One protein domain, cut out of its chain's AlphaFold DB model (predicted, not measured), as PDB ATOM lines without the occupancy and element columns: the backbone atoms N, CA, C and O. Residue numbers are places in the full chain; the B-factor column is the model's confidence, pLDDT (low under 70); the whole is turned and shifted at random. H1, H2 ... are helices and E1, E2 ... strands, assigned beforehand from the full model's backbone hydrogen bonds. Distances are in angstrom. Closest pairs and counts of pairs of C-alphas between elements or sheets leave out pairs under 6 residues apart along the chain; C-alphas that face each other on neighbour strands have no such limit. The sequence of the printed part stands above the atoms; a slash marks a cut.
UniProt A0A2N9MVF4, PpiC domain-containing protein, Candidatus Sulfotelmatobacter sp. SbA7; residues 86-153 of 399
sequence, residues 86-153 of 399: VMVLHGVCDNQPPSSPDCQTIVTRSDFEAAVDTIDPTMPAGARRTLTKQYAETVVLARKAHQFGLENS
ATOM      1  N   VAL A  86     -31.406 -28.593 -31.885       92.62
ATOM      2  CA  VAL A  86     -30.411 -28.588 -30.796       92.62
ATOM      3  C   VAL A  86     -31.055 -28.417 -29.426       92.62
ATOM      4  O   VAL A  86     -30.460 -28.805 -28.424       92.62
ATOM      5  N   MET A  87     -32.280 -27.883 -29.368       90.44
ATOM      6  CA  MET A  87     -33.112 -27.871 -28.165       90.44
ATOM      7  C   MET A  87     -34.580 -28.078 -28.537       90.44
ATOM      8  O   MET A  87     -35.065 -27.519 -29.520       90.44
ATOM      9  N   VAL A  88     -35.294 -28.850 -27.721       92.44
ATOM     10  CA  VAL A  88     -36.746 -29.028 -27.819       92.44
ATOM     11  C   VAL A  88     -37.355 -28.583 -26.496       92.44
ATOM     12  O   VAL A  88     -37.033 -29.129 -25.443       92.44
ATOM     13  N   LEU A  89     -38.197 -27.554 -26.541       90.00
ATOM     14  CA  LEU A  89     -38.870 -26.999 -25.371       90.00
ATOM     15  C   LEU A  89     -40.319 -27.480 -25.366       90.00
ATOM     16  O   LEU A  89     -41.156 -26.950 -26.098       90.00
ATOM     17  N   HIS A  90     -40.605 -28.496 -24.559       88.12
ATOM     18  CA  HIS A  90     -41.957 -29.019 -24.380       88.12
ATOM     19  C   HIS A  90     -42.834 -28.048 -23.576       88.12
ATOM     20  O   HIS A  90     -42.359 -27.365 -22.671       88.12
ATOM     21  N   GLY A  91     -44.124 -27.987 -23.911       83.12
ATOM     22  CA  GLY A  91     -45.106 -27.096 -23.289       83.12
ATOM     23  C   GLY A  91     -45.014 -25.634 -23.742       83.12
ATOM     24  O   GLY A  91     -45.670 -24.771 -23.159       83.12
ATOM     25  N   VAL A  92     -44.210 -25.336 -24.768       81.25
ATOM     26  CA  VAL A  92     -43.959 -23.975 -25.260       81.25
ATOM     27  C   VAL A  92     -44.441 -23.869 -26.709       81.25
ATOM     28  O   VAL A  92     -43.793 -24.392 -27.612       81.25
ATOM     29  N   CYS A  93     -45.567 -23.182 -26.947       80.81
ATOM     30  CA  CYS A  93     -46.230 -23.086 -28.263       80.81
ATOM     31  C   CYS A  93     -46.809 -21.717 -28.561       80.81
ATOM     32  O   CYS A  93     -47.208 -20.995 -27.647       80.81
ATOM     33  N   ASP A  94     -46.944 -21.426 -29.851       69.62
ATOM     34  CA  ASP A  94     -47.696 -20.275 -30.324       69.62
ATOM     35  C   ASP A  94     -49.187 -20.644 -30.360       69.62
ATOM     36  O   ASP A  94     -49.593 -21.610 -31.004       69.62
ATOM     37  N   ASN A  95     -50.012 -19.882 -29.635       65.19
ATOM     38  CA  ASN A  95     -51.481 -19.964 -29.648       65.19
ATOM     39  C   ASN A  95     -52.122 -21.315 -29.251       65.19
ATOM     40  O   ASN A  95     -53.306 -21.522 -29.518       65.19
ATOM     41  N   GLN A  96     -51.397 -22.220 -28.583       63.09
ATOM     42  CA  GLN A  96     -51.947 -23.474 -28.047       63.09
ATOM     43  C   GLN A  96     -51.814 -23.562 -26.521       63.09
ATOM     44  O   GLN A  96     -50.839 -23.053 -25.960       63.09
ATOM     45  N   PRO A  97     -52.769 -24.215 -25.828       63.47
ATOM     46  CA  PRO A  97     -52.636 -24.481 -24.405       63.47
ATOM     47  C   PRO A  97     -51.434 -25.410 -24.152       63.47
ATOM     48  O   PRO A  97     -51.245 -26.379 -24.892       63.47
ATOM     49  N   PRO A  98     -50.652 -25.166 -23.084       64.81
ATOM     50  CA  PRO A  98     -49.429 -25.918 -22.779       64.81
ATOM     51  C   PRO A  98     -49.671 -27.416 -22.518       64.81
ATOM     52  O   PRO A  98     -48.731 -28.200 -22.513       64.81
ATOM     53  N   SER A  99     -50.929 -27.818 -22.320       65.62
ATOM     54  CA  SER A  99     -51.367 -29.193 -22.052       65.62
ATOM     55  C   SER A  99     -51.484 -30.081 -23.300       65.62
ATOM     56  O   SER A  99     -51.834 -31.253 -23.167       65.62
ATOM     57  N   SER A 100     -51.266 -29.545 -24.507       71.06
ATOM     58  CA  SER A 100     -51.295 -30.345 -25.738       71.06
ATOM     59  C   SER A 100     -50.023 -31.203 -25.851       71.06
ATOM     60  O   SER A 100     -48.927 -30.660 -25.703       71.06
ATOM     61  N   PRO A 101     -50.121 -32.518 -26.128       69.69
ATOM     62  CA  PRO A 101     -48.953 -33.400 -26.240       69.69
ATOM     63  C   PRO A 101     -48.021 -33.027 -27.401       69.69
ATOM     64  O   PRO A 101     -46.828 -33.304 -27.337       69.69
ATOM     65  N   ASP A 102     -48.541 -32.334 -28.415       78.00
ATOM     66  CA  ASP A 102     -47.765 -31.852 -29.562       78.00
ATOM     67  C   ASP A 102     -47.161 -30.461 -29.320       78.00
ATOM     68  O   ASP A 102     -46.596 -29.844 -30.228       78.00
ATOM     69  N   CYS A 103     -47.295 -29.934 -28.098       83.81
ATOM     70  CA  CYS A 103     -46.872 -28.584 -27.809       83.81
ATOM     71  C   CYS A 103     -45.357 -28.502 -27.574       83.81
ATOM     72  O   CYS A 103     -44.888 -28.690 -26.451       83.81
ATOM     73  N   GLN A 104     -44.583 -28.198 -28.618       88.19
ATOM     74  CA  GLN A 104     -43.135 -28.026 -28.511       88.19
ATOM     75  C   GLN A 104     -42.578 -26.896 -29.385       88.19
ATOM     76  O   GLN A 104     -43.035 -26.658 -30.502       88.19
ATOM     77  N   THR A 105     -41.527 -26.240 -28.891       89.44
ATOM     78  CA  THR A 105     -40.666 -25.349 -29.686       89.44
ATOM     79  C   THR A 105     -39.381 -26.063 -30.025       89.44
ATOM     80  O   THR A 105     -38.664 -26.493 -29.124       89.44
ATOM     81  N   ILE A 106     -39.068 -26.151 -31.310       91.06
ATOM     82  CA  ILE A 106     -37.788 -26.671 -31.775       91.06
ATOM     83  C   ILE A 106     -36.876 -25.476 -32.032       91.06
ATOM     84  O   ILE A 106     -37.187 -24.639 -32.874       91.06
ATOM     85  N   VAL A 107     -35.767 -25.399 -31.300       92.12
ATOM     86  CA  VAL A 107     -34.678 -24.464 -31.589       92.12
ATOM     87  C   VAL A 107     -33.658 -25.207 -32.438       92.12
ATOM     88  O   VAL A 107     -33.119 -26.238 -32.016       92.12
ATOM     89  N   THR A 108     -33.414 -24.702 -33.644       94.62
ATOM     90  CA  THR A 108     -32.440 -25.293 -34.567       94.62
ATOM     91  C   THR A 108     -31.016 -24.879 -34.214       94.62
ATOM     92  O   THR A 108     -30.792 -23.905 -33.485       94.62
ATOM     93  N   ARG A 109     -30.031 -25.612 -34.744       92.94
ATOM     94  CA  ARG A 109     -28.617 -25.242 -34.639       92.94
ATOM     95  C   ARG A 109     -28.404 -23.810 -35.133       92.94
ATOM     96  O   ARG A 109     -27.762 -23.043 -34.426       92.94
ATOM     97  N   SER A 110     -28.984 -23.436 -36.277       93.19
ATOM     98  CA  SER A 110     -28.867 -22.078 -36.816       93.19
ATOM     99  C   SER A 110     -29.455 -21.003 -35.904       93.19
ATOM    100  O   SER A 110     -28.831 -19.958 -35.748       93.19
ATOM    101  N   ASP A 111     -30.606 -21.247 -35.267       91.31
ATOM    102  CA  ASP A 111     -31.226 -20.257 -34.372       91.31
ATOM    103  C   ASP A 111     -30.353 -20.003 -33.138       91.31
ATOM    104  O   ASP A 111     -30.152 -18.862 -32.713       91.31
ATOM    105  N   PHE A 112     -29.810 -21.082 -32.565       92.94
ATOM    106  CA  PHE A 112     -28.947 -20.995 -31.395       92.94
ATOM    107  C   PHE A 112     -27.575 -20.397 -31.733       92.94
ATOM    108  O   PHE A 112     -27.084 -19.547 -30.991       92.94
ATOM    109  N   GLU A 113     -26.967 -20.790 -32.856       92.44
ATOM    110  CA  GLU A 113     -25.689 -20.228 -33.311       92.44
ATOM    111  C   GLU A 113     -25.815 -18.739 -33.647       92.44
ATOM    112  O   GLU A 113     -24.961 -17.967 -33.231       92.44
ATOM    113  N   ALA A 114     -26.918 -18.297 -34.259       92.19
ATOM    114  CA  ALA A 114     -27.165 -16.873 -34.488       92.19
ATOM    115  C   ALA A 114     -27.221 -16.070 -33.176       92.19
ATOM    116  O   ALA A 114     -26.706 -14.951 -33.102       92.19
ATOM    117  N   ALA A 115     -27.809 -16.639 -32.118       90.25
ATOM    118  CA  ALA A 115     -27.814 -16.019 -30.796       90.25
ATOM    119  C   ALA A 115     -26.409 -15.983 -30.172       90.25
ATOM    120  O   ALA A 115     -26.022 -14.961 -29.604       90.25
ATOM    121  N   VAL A 116     -25.628 -17.061 -30.311       92.75
ATOM    122  CA  VAL A 116     -24.224 -17.108 -29.868       92.75
ATOM    123  C   VAL A 116     -23.398 -16.048 -30.594       92.75
ATOM    124  O   VAL A 116     -22.749 -15.248 -29.930       92.75
ATOM    125  N   ASP A 117     -23.480 -15.981 -31.921       89.62
ATOM    126  CA  ASP A 117     -22.719 -15.047 -32.755       89.62
ATOM    127  C   ASP A 117     -23.087 -13.585 -32.478       89.62
ATOM    128  O   ASP A 117     -22.237 -12.697 -32.561       89.62
ATOM    129  N   THR A 118     -24.344 -13.330 -32.099       87.75
ATOM    130  CA  THR A 118     -24.810 -11.997 -31.691       87.75
ATOM    131  C   THR A 118     -24.241 -11.577 -30.330       87.75
ATOM    132  O   THR A 118     -23.956 -10.397 -30.128       87.75
ATOM    133  N   ILE A 119     -24.090 -12.516 -29.388       89.44
ATOM    134  CA  ILE A 119     -23.601 -12.239 -28.027       89.44
ATOM    135  C   ILE A 119     -22.069 -12.185 -28.000       89.44
ATOM    136  O   ILE A 119     -21.491 -11.204 -27.535       89.44
ATOM    137  N   ASP A 120     -21.421 -13.250 -28.467       87.69
ATOM    138  CA  ASP A 120     -19.971 -13.392 -28.559       87.69
ATOM    139  C   ASP A 120     -19.623 -14.505 -29.571       87.69
ATOM    140  O   ASP A 120     -19.725 -15.694 -29.244       87.69
ATOM    141  N   PRO A 121     -19.148 -14.164 -30.785       88.50
ATOM    142  CA  PRO A 121     -18.781 -15.164 -31.791       88.50
ATOM    143  C   PRO A 121     -17.580 -16.027 -31.365       88.50
ATOM    144  O   PRO A 121     -17.356 -17.109 -31.907       88.50
ATOM    145  N   THR A 122     -16.805 -15.590 -30.367       90.69
ATOM    146  CA  THR A 122     -15.658 -16.327 -29.817       90.69
ATOM    147  C   THR A 122     -16.003 -17.144 -28.569       90.69
ATOM    148  O   THR A 122     -15.108 -17.692 -27.922       90.69
ATOM    149  N   MET A 123     -17.296 -17.282 -28.246       91.94
ATOM    150  CA  MET A 123     -17.766 -17.941 -27.029       91.94
ATOM    151  C   MET A 123     -17.235 -19.383 -26.905       91.94
ATOM    152  O   MET A 123     -17.564 -20.229 -27.748       91.94
ATOM    153  N   PRO A 124     -16.484 -19.715 -25.834       92.56
ATOM    154  CA  PRO A 124     -15.979 -21.066 -25.608       92.56
ATOM    155  C   PRO A 124     -17.104 -22.096 -25.435       92.56
ATOM    156  O   PRO A 124     -18.161 -21.790 -24.882       92.56
ATOM    157  N   ALA A 125     -16.853 -23.355 -25.807       87.94
ATOM    158  CA  ALA A 125     -17.860 -24.424 -25.775       87.94
ATOM    159  C   ALA A 125     -18.555 -24.602 -24.407       87.94
ATOM    160  O   ALA A 125     -19.768 -24.806 -24.344       87.94
ATOM    161  N   GLY A 126     -17.813 -24.472 -23.301       89.38
ATOM    162  CA  GLY A 126     -18.387 -24.530 -21.953       89.38
ATOM    163  C   GLY A 126     -19.380 -23.396 -21.667       89.38
ATOM    164  O   GLY A 126     -20.431 -23.635 -21.080       89.38
ATOM    165  N   ALA A 127     -19.091 -22.181 -22.143       90.69
ATOM    166  CA  ALA A 127     -19.992 -21.035 -22.019       90.69
ATOM    167  C   ALA A 127     -21.230 -21.186 -22.917       90.69
ATOM    168  O   ALA A 127     -22.335 -20.900 -22.461       90.69
ATOM    169  N   ARG A 128     -21.077 -21.743 -24.131       91.69
ATOM    170  CA  ARG A 128     -22.212 -22.085 -25.010       91.69
ATOM    171  C   ARG A 128     -23.191 -23.039 -24.319       91.69
ATOM    172  O   ARG A 128     -24.396 -22.835 -24.396       91.69
ATOM    173  N   ARG A 129     -22.692 -24.037 -23.577       88.88
ATOM    174  CA  ARG A 129     -23.541 -24.951 -22.788       88.88
ATOM    175  C   ARG A 129     -24.275 -24.248 -21.645       88.88
ATOM    176  O   ARG A 129     -25.405 -24.603 -21.345       88.88
ATOM    177  N   THR A 130     -23.665 -23.266 -20.989       90.88
ATOM    178  CA  THR A 130     -24.379 -22.466 -19.978       90.88
ATOM    179  C   THR A 130     -25.461 -21.606 -20.632       90.88
ATOM    180  O   THR A 130     -26.569 -21.498 -20.102       90.88
ATOM    181  N   LEU A 131     -25.170 -21.052 -21.813       93.25
ATOM    182  CA  LEU A 131     -26.108 -20.230 -22.567       93.25
ATOM    183  C   LEU A 131     -27.361 -21.004 -22.989       93.25
ATOM    184  O   LEU A 131     -28.428 -20.406 -22.996       93.25
ATOM    185  N   THR A 132     -27.292 -22.312 -23.282       92.31
ATOM    186  CA  THR A 132     -28.491 -23.083 -23.678       92.31
ATOM    187  C   THR A 132     -29.602 -23.000 -22.633       92.31
ATOM    188  O   THR A 132     -30.764 -22.810 -22.988       92.31
ATOM    189  N   LYS A 133     -29.259 -23.080 -21.340       89.81
ATOM    190  CA  LYS A 133     -30.240 -22.970 -20.253       89.81
ATOM    191  C   LYS A 133     -30.877 -21.583 -20.223       89.81
ATOM    192  O   LYS A 133     -32.100 -21.471 -20.214       89.81
ATOM    193  N   GLN A 134     -30.050 -20.542 -20.250       91.88
ATOM    194  CA  GLN A 134     -30.528 -19.162 -20.236       91.88
ATOM    195  C   GLN A 134     -31.367 -18.840 -21.482       91.88
ATOM    196  O   GLN A 134     -32.384 -18.154 -21.389       91.88
ATOM    197  N   TYR A 135     -30.971 -19.355 -22.646       92.88
ATOM    198  CA  TYR A 135     -31.698 -19.192 -23.899       92.88
ATOM    199  C   TYR A 135     -33.073 -19.863 -23.832       92.88
ATOM    200  O   TYR A 135     -34.072 -19.224 -24.149       92.88
ATOM    201  N   ALA A 136     -33.150 -21.106 -23.343       92.06
ATOM    202  CA  ALA A 136     -34.416 -21.809 -23.145       92.06
ATOM    203  C   ALA A 136     -35.367 -21.037 -22.214       92.06
ATOM    204  O   ALA A 136     -36.521 -20.800 -22.570       92.06
ATOM    205  N   GLU A 137     -34.872 -20.584 -21.056       91.75
ATOM    206  CA  GLU A 137     -35.636 -19.752 -20.115       91.75
ATOM    207  C   GLU A 137     -36.124 -18.452 -20.775       91.75
ATOM    208  O   GLU A 137     -37.293 -18.083 -20.641       91.75
ATOM    209  N   THR A 138     -35.262 -17.791 -21.552       91.50
ATOM    210  CA  THR A 138     -35.599 -16.556 -22.277       91.50
ATOM    211  C   THR A 138     -36.705 -16.788 -23.303       91.50
ATOM    212  O   THR A 138     -37.654 -16.009 -23.350       91.50
ATOM    213  N   VAL A 139     -36.633 -17.867 -24.089       90.19
ATOM    214  CA  VAL A 139     -37.660 -18.211 -25.088       90.19
ATOM    215  C   VAL A 139     -39.018 -18.453 -24.424       90.19
ATOM    216  O   VAL A 139     -40.036 -17.953 -24.907       90.19
ATOM    217  N   VAL A 140     -39.045 -19.175 -23.297       90.62
ATOM    218  CA  VAL A 140     -40.284 -19.436 -22.547       90.62
ATOM    219  C   VAL A 140     -40.894 -18.132 -22.029       90.62
ATOM    220  O   VAL A 140     -42.079 -17.870 -22.249       90.62
ATOM    221  N   LEU A 141     -40.092 -17.292 -21.369       91.56
ATOM    222  CA  LEU A 141     -40.565 -16.029 -20.800       91.56
ATOM    223  C   LEU A 141     -41.002 -15.036 -21.884       91.56
ATOM    224  O   LEU A 141     -42.045 -14.400 -21.734       91.56
ATOM    225  N   ALA A 142     -40.265 -14.942 -22.994       90.88
ATOM    226  CA  ALA A 142     -40.617 -14.084 -24.123       90.88
ATOM    227  C   ALA A 142     -41.973 -14.475 -24.721       90.88
ATOM    228  O   ALA A 142     -42.833 -13.623 -24.927       90.88
ATOM    229  N   ARG A 143     -42.231 -15.773 -24.915       87.00
ATOM    230  CA  ARG A 143     -43.543 -16.247 -25.382       87.00
ATOM    231  C   ARG A 143     -44.661 -15.947 -24.400       87.00
ATOM    232  O   ARG A 143     -45.761 -15.589 -24.817       87.00
ATOM    233  N   LYS A 144     -44.401 -16.055 -23.096       87.25
ATOM    234  CA  LYS A 144     -45.405 -15.680 -22.099       87.25
ATOM    235  C   LYS A 144     -45.700 -14.178 -22.131       87.25
ATOM    236  O   LYS A 144     -46.864 -13.796 -22.041       87.25
ATOM    237  N   ALA A 145     -44.678 -13.347 -22.326       90.38
ATOM    238  CA  ALA A 145     -44.843 -11.913 -22.543       90.38
ATOM    239  C   ALA A 145     -45.683 -11.611 -23.798       90.38
ATOM    240  O   ALA A 145     -46.578 -10.771 -23.713       90.38
ATOM    241  N   HIS A 146     -45.473 -12.358 -24.892       88.88
ATOM    242  CA  HIS A 146     -46.288 -12.274 -26.112       88.88
ATOM    243  C   HIS A 146     -47.766 -12.601 -25.868       88.88
ATOM    244  O   HIS A 146     -48.665 -11.878 -26.288       88.88
ATOM    245  N   GLN A 147     -48.050 -13.664 -25.110       87.19
ATOM    246  CA  GLN A 147     -49.429 -14.014 -24.742       87.19
ATOM    247  C   GLN A 147     -50.115 -12.924 -23.909       87.19
ATOM    248  O   GLN A 147     -51.323 -12.730 -24.021       87.19
ATOM    249  N   PHE A 148     -49.356 -12.221 -23.070       89.81
ATOM    250  CA  PHE A 148     -49.859 -11.085 -22.301       89.81
ATOM    251  C   PHE A 148     -49.950  -9.789 -23.119       89.81
ATOM    252  O   PHE A 148     -50.399  -8.772 -22.592       89.81
ATOM    253  N   GLY A 149     -49.542  -9.807 -24.392       92.50
ATOM    254  CA  GLY A 149     -49.558  -8.640 -25.263       92.50
ATOM    255  C   GLY A 149     -48.630  -7.524 -24.783       92.50
ATOM    256  O   GLY A 149     -48.883  -6.358 -25.095       92.50
ATOM    257  N   LEU A 150     -47.589  -7.842 -24.000       93.94
ATOM    258  CA  LEU A 150     -46.661  -6.841 -23.462       93.94
ATOM    259  C   LEU A 150     -45.905  -6.108 -24.577       93.94
ATOM    260  O   LEU A 150     -45.559  -4.936 -24.418       93.94
ATOM    261  N   GLU A 151     -45.725  -6.752 -25.727       92.50
ATOM    262  CA  GLU A 151     -45.165  -6.179 -26.947       92.50
ATOM    263  C   GLU A 151     -46.058  -5.104 -27.585       92.50
ATOM    264  O   GLU A 151     -45.571  -4.223 -28.291       92.50
ATOM    265  N   ASN A 152     -47.365  -5.121 -27.313       93.69
ATOM    266  CA  ASN A 152     -48.296  -4.104 -27.810       93.69
ATOM    267  C   ASN A 152     -48.328  -2.860 -26.910       93.69
ATOM    268  O   ASN A 152     -48.976  -1.866 -27.239       93.69
ATOM    269  N   SER A 153     -47.642  -2.896 -25.762       95.25
ATOM    270  CA  SER A 153     -47.574  -1.754 -24.856       95.25
ATOM    271  C   SER A 153     -46.749  -0.609 -25.455       95.25
ATOM    272  O   SER A 153     -45.715  -0.817 -26.097       95.25
TER     273      SER A 153
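What this domain is: This is residues 86 to 153 of the 399 residues of the protein "PpiC domain-containing protein" of Candidatus Sulfotelmatobacter sp. SbA7 (UniProt A0A2N9MVF4). A small two-stranded hairpin, E1 and E2, has the long helix H2 over one face, with residues 132 to 140 of H2 nearest to it. The short helix H1 starts at the hairpin's end where E2 runs out and crosses the line of H2, while the loop 91 to 103 lies at the hairpin's other end. The printed part has 68 residues with two named strands, then two named helices, in the order E1, E2, H1, H2; the sheet is antiparallel and the class is mixed. It is only just loose, close to compact, with a radius of gyration of the C-alphas of 13.5 A, and flat, spanning 37 by 32 by 17 A.

Where its parts are: Find C-alpha 86 at (-30.411, -28.588, -30.796); from there E1, residues 86 to 90, runs 13.2 A. E2 is residues 104 to 108, 12.6 A long. H1 is residues 109 to 119, 15.4 A long. H2, residues 125 to 147, runs 33.3 A to C-alpha 147 at (-49.429, -14.014, -24.742), with a kink of 27 degrees near residue 133.

How they stand to each other: Look first at the hairpin: E1 and E2 are antiparallel at 168 degrees, with N 89 and O 105 2.8 A apart and N 107 and O 87 2.9 A apart, both within hydrogen-bond range. The closest C-alphas of E1 and H2, those of Leu 89 and Ala 136, are 7.2 A apart. E2 and H2 are near each other, with 6 pairs of C-alphas within 10 A. The closest C-alphas of E1 and H1, those of Val 86 and Arg 109, are 5.4 A apart. H1 and H2 are close but not clearly touching, about perpendicular at 82 degrees; their closest C-alphas, Val 116 and Arg 128, are 7.2 A apart. Each O i to N i+4 pair is within hydrogen-bond range in H1, and 17 of 19 in H2.

The domain as a whole: The two C-alphas farthest apart, those of Ser 99 and Thr 122, are 38.7 A apart. The printed part has no cut. The link from E1 to E2 is long, at 13 residues; those from E2 to H1 and from H1 to H2 are tight. The mean pLDDT of the printed part is 87.4, and residues 94 to 99 and 101 are under 70.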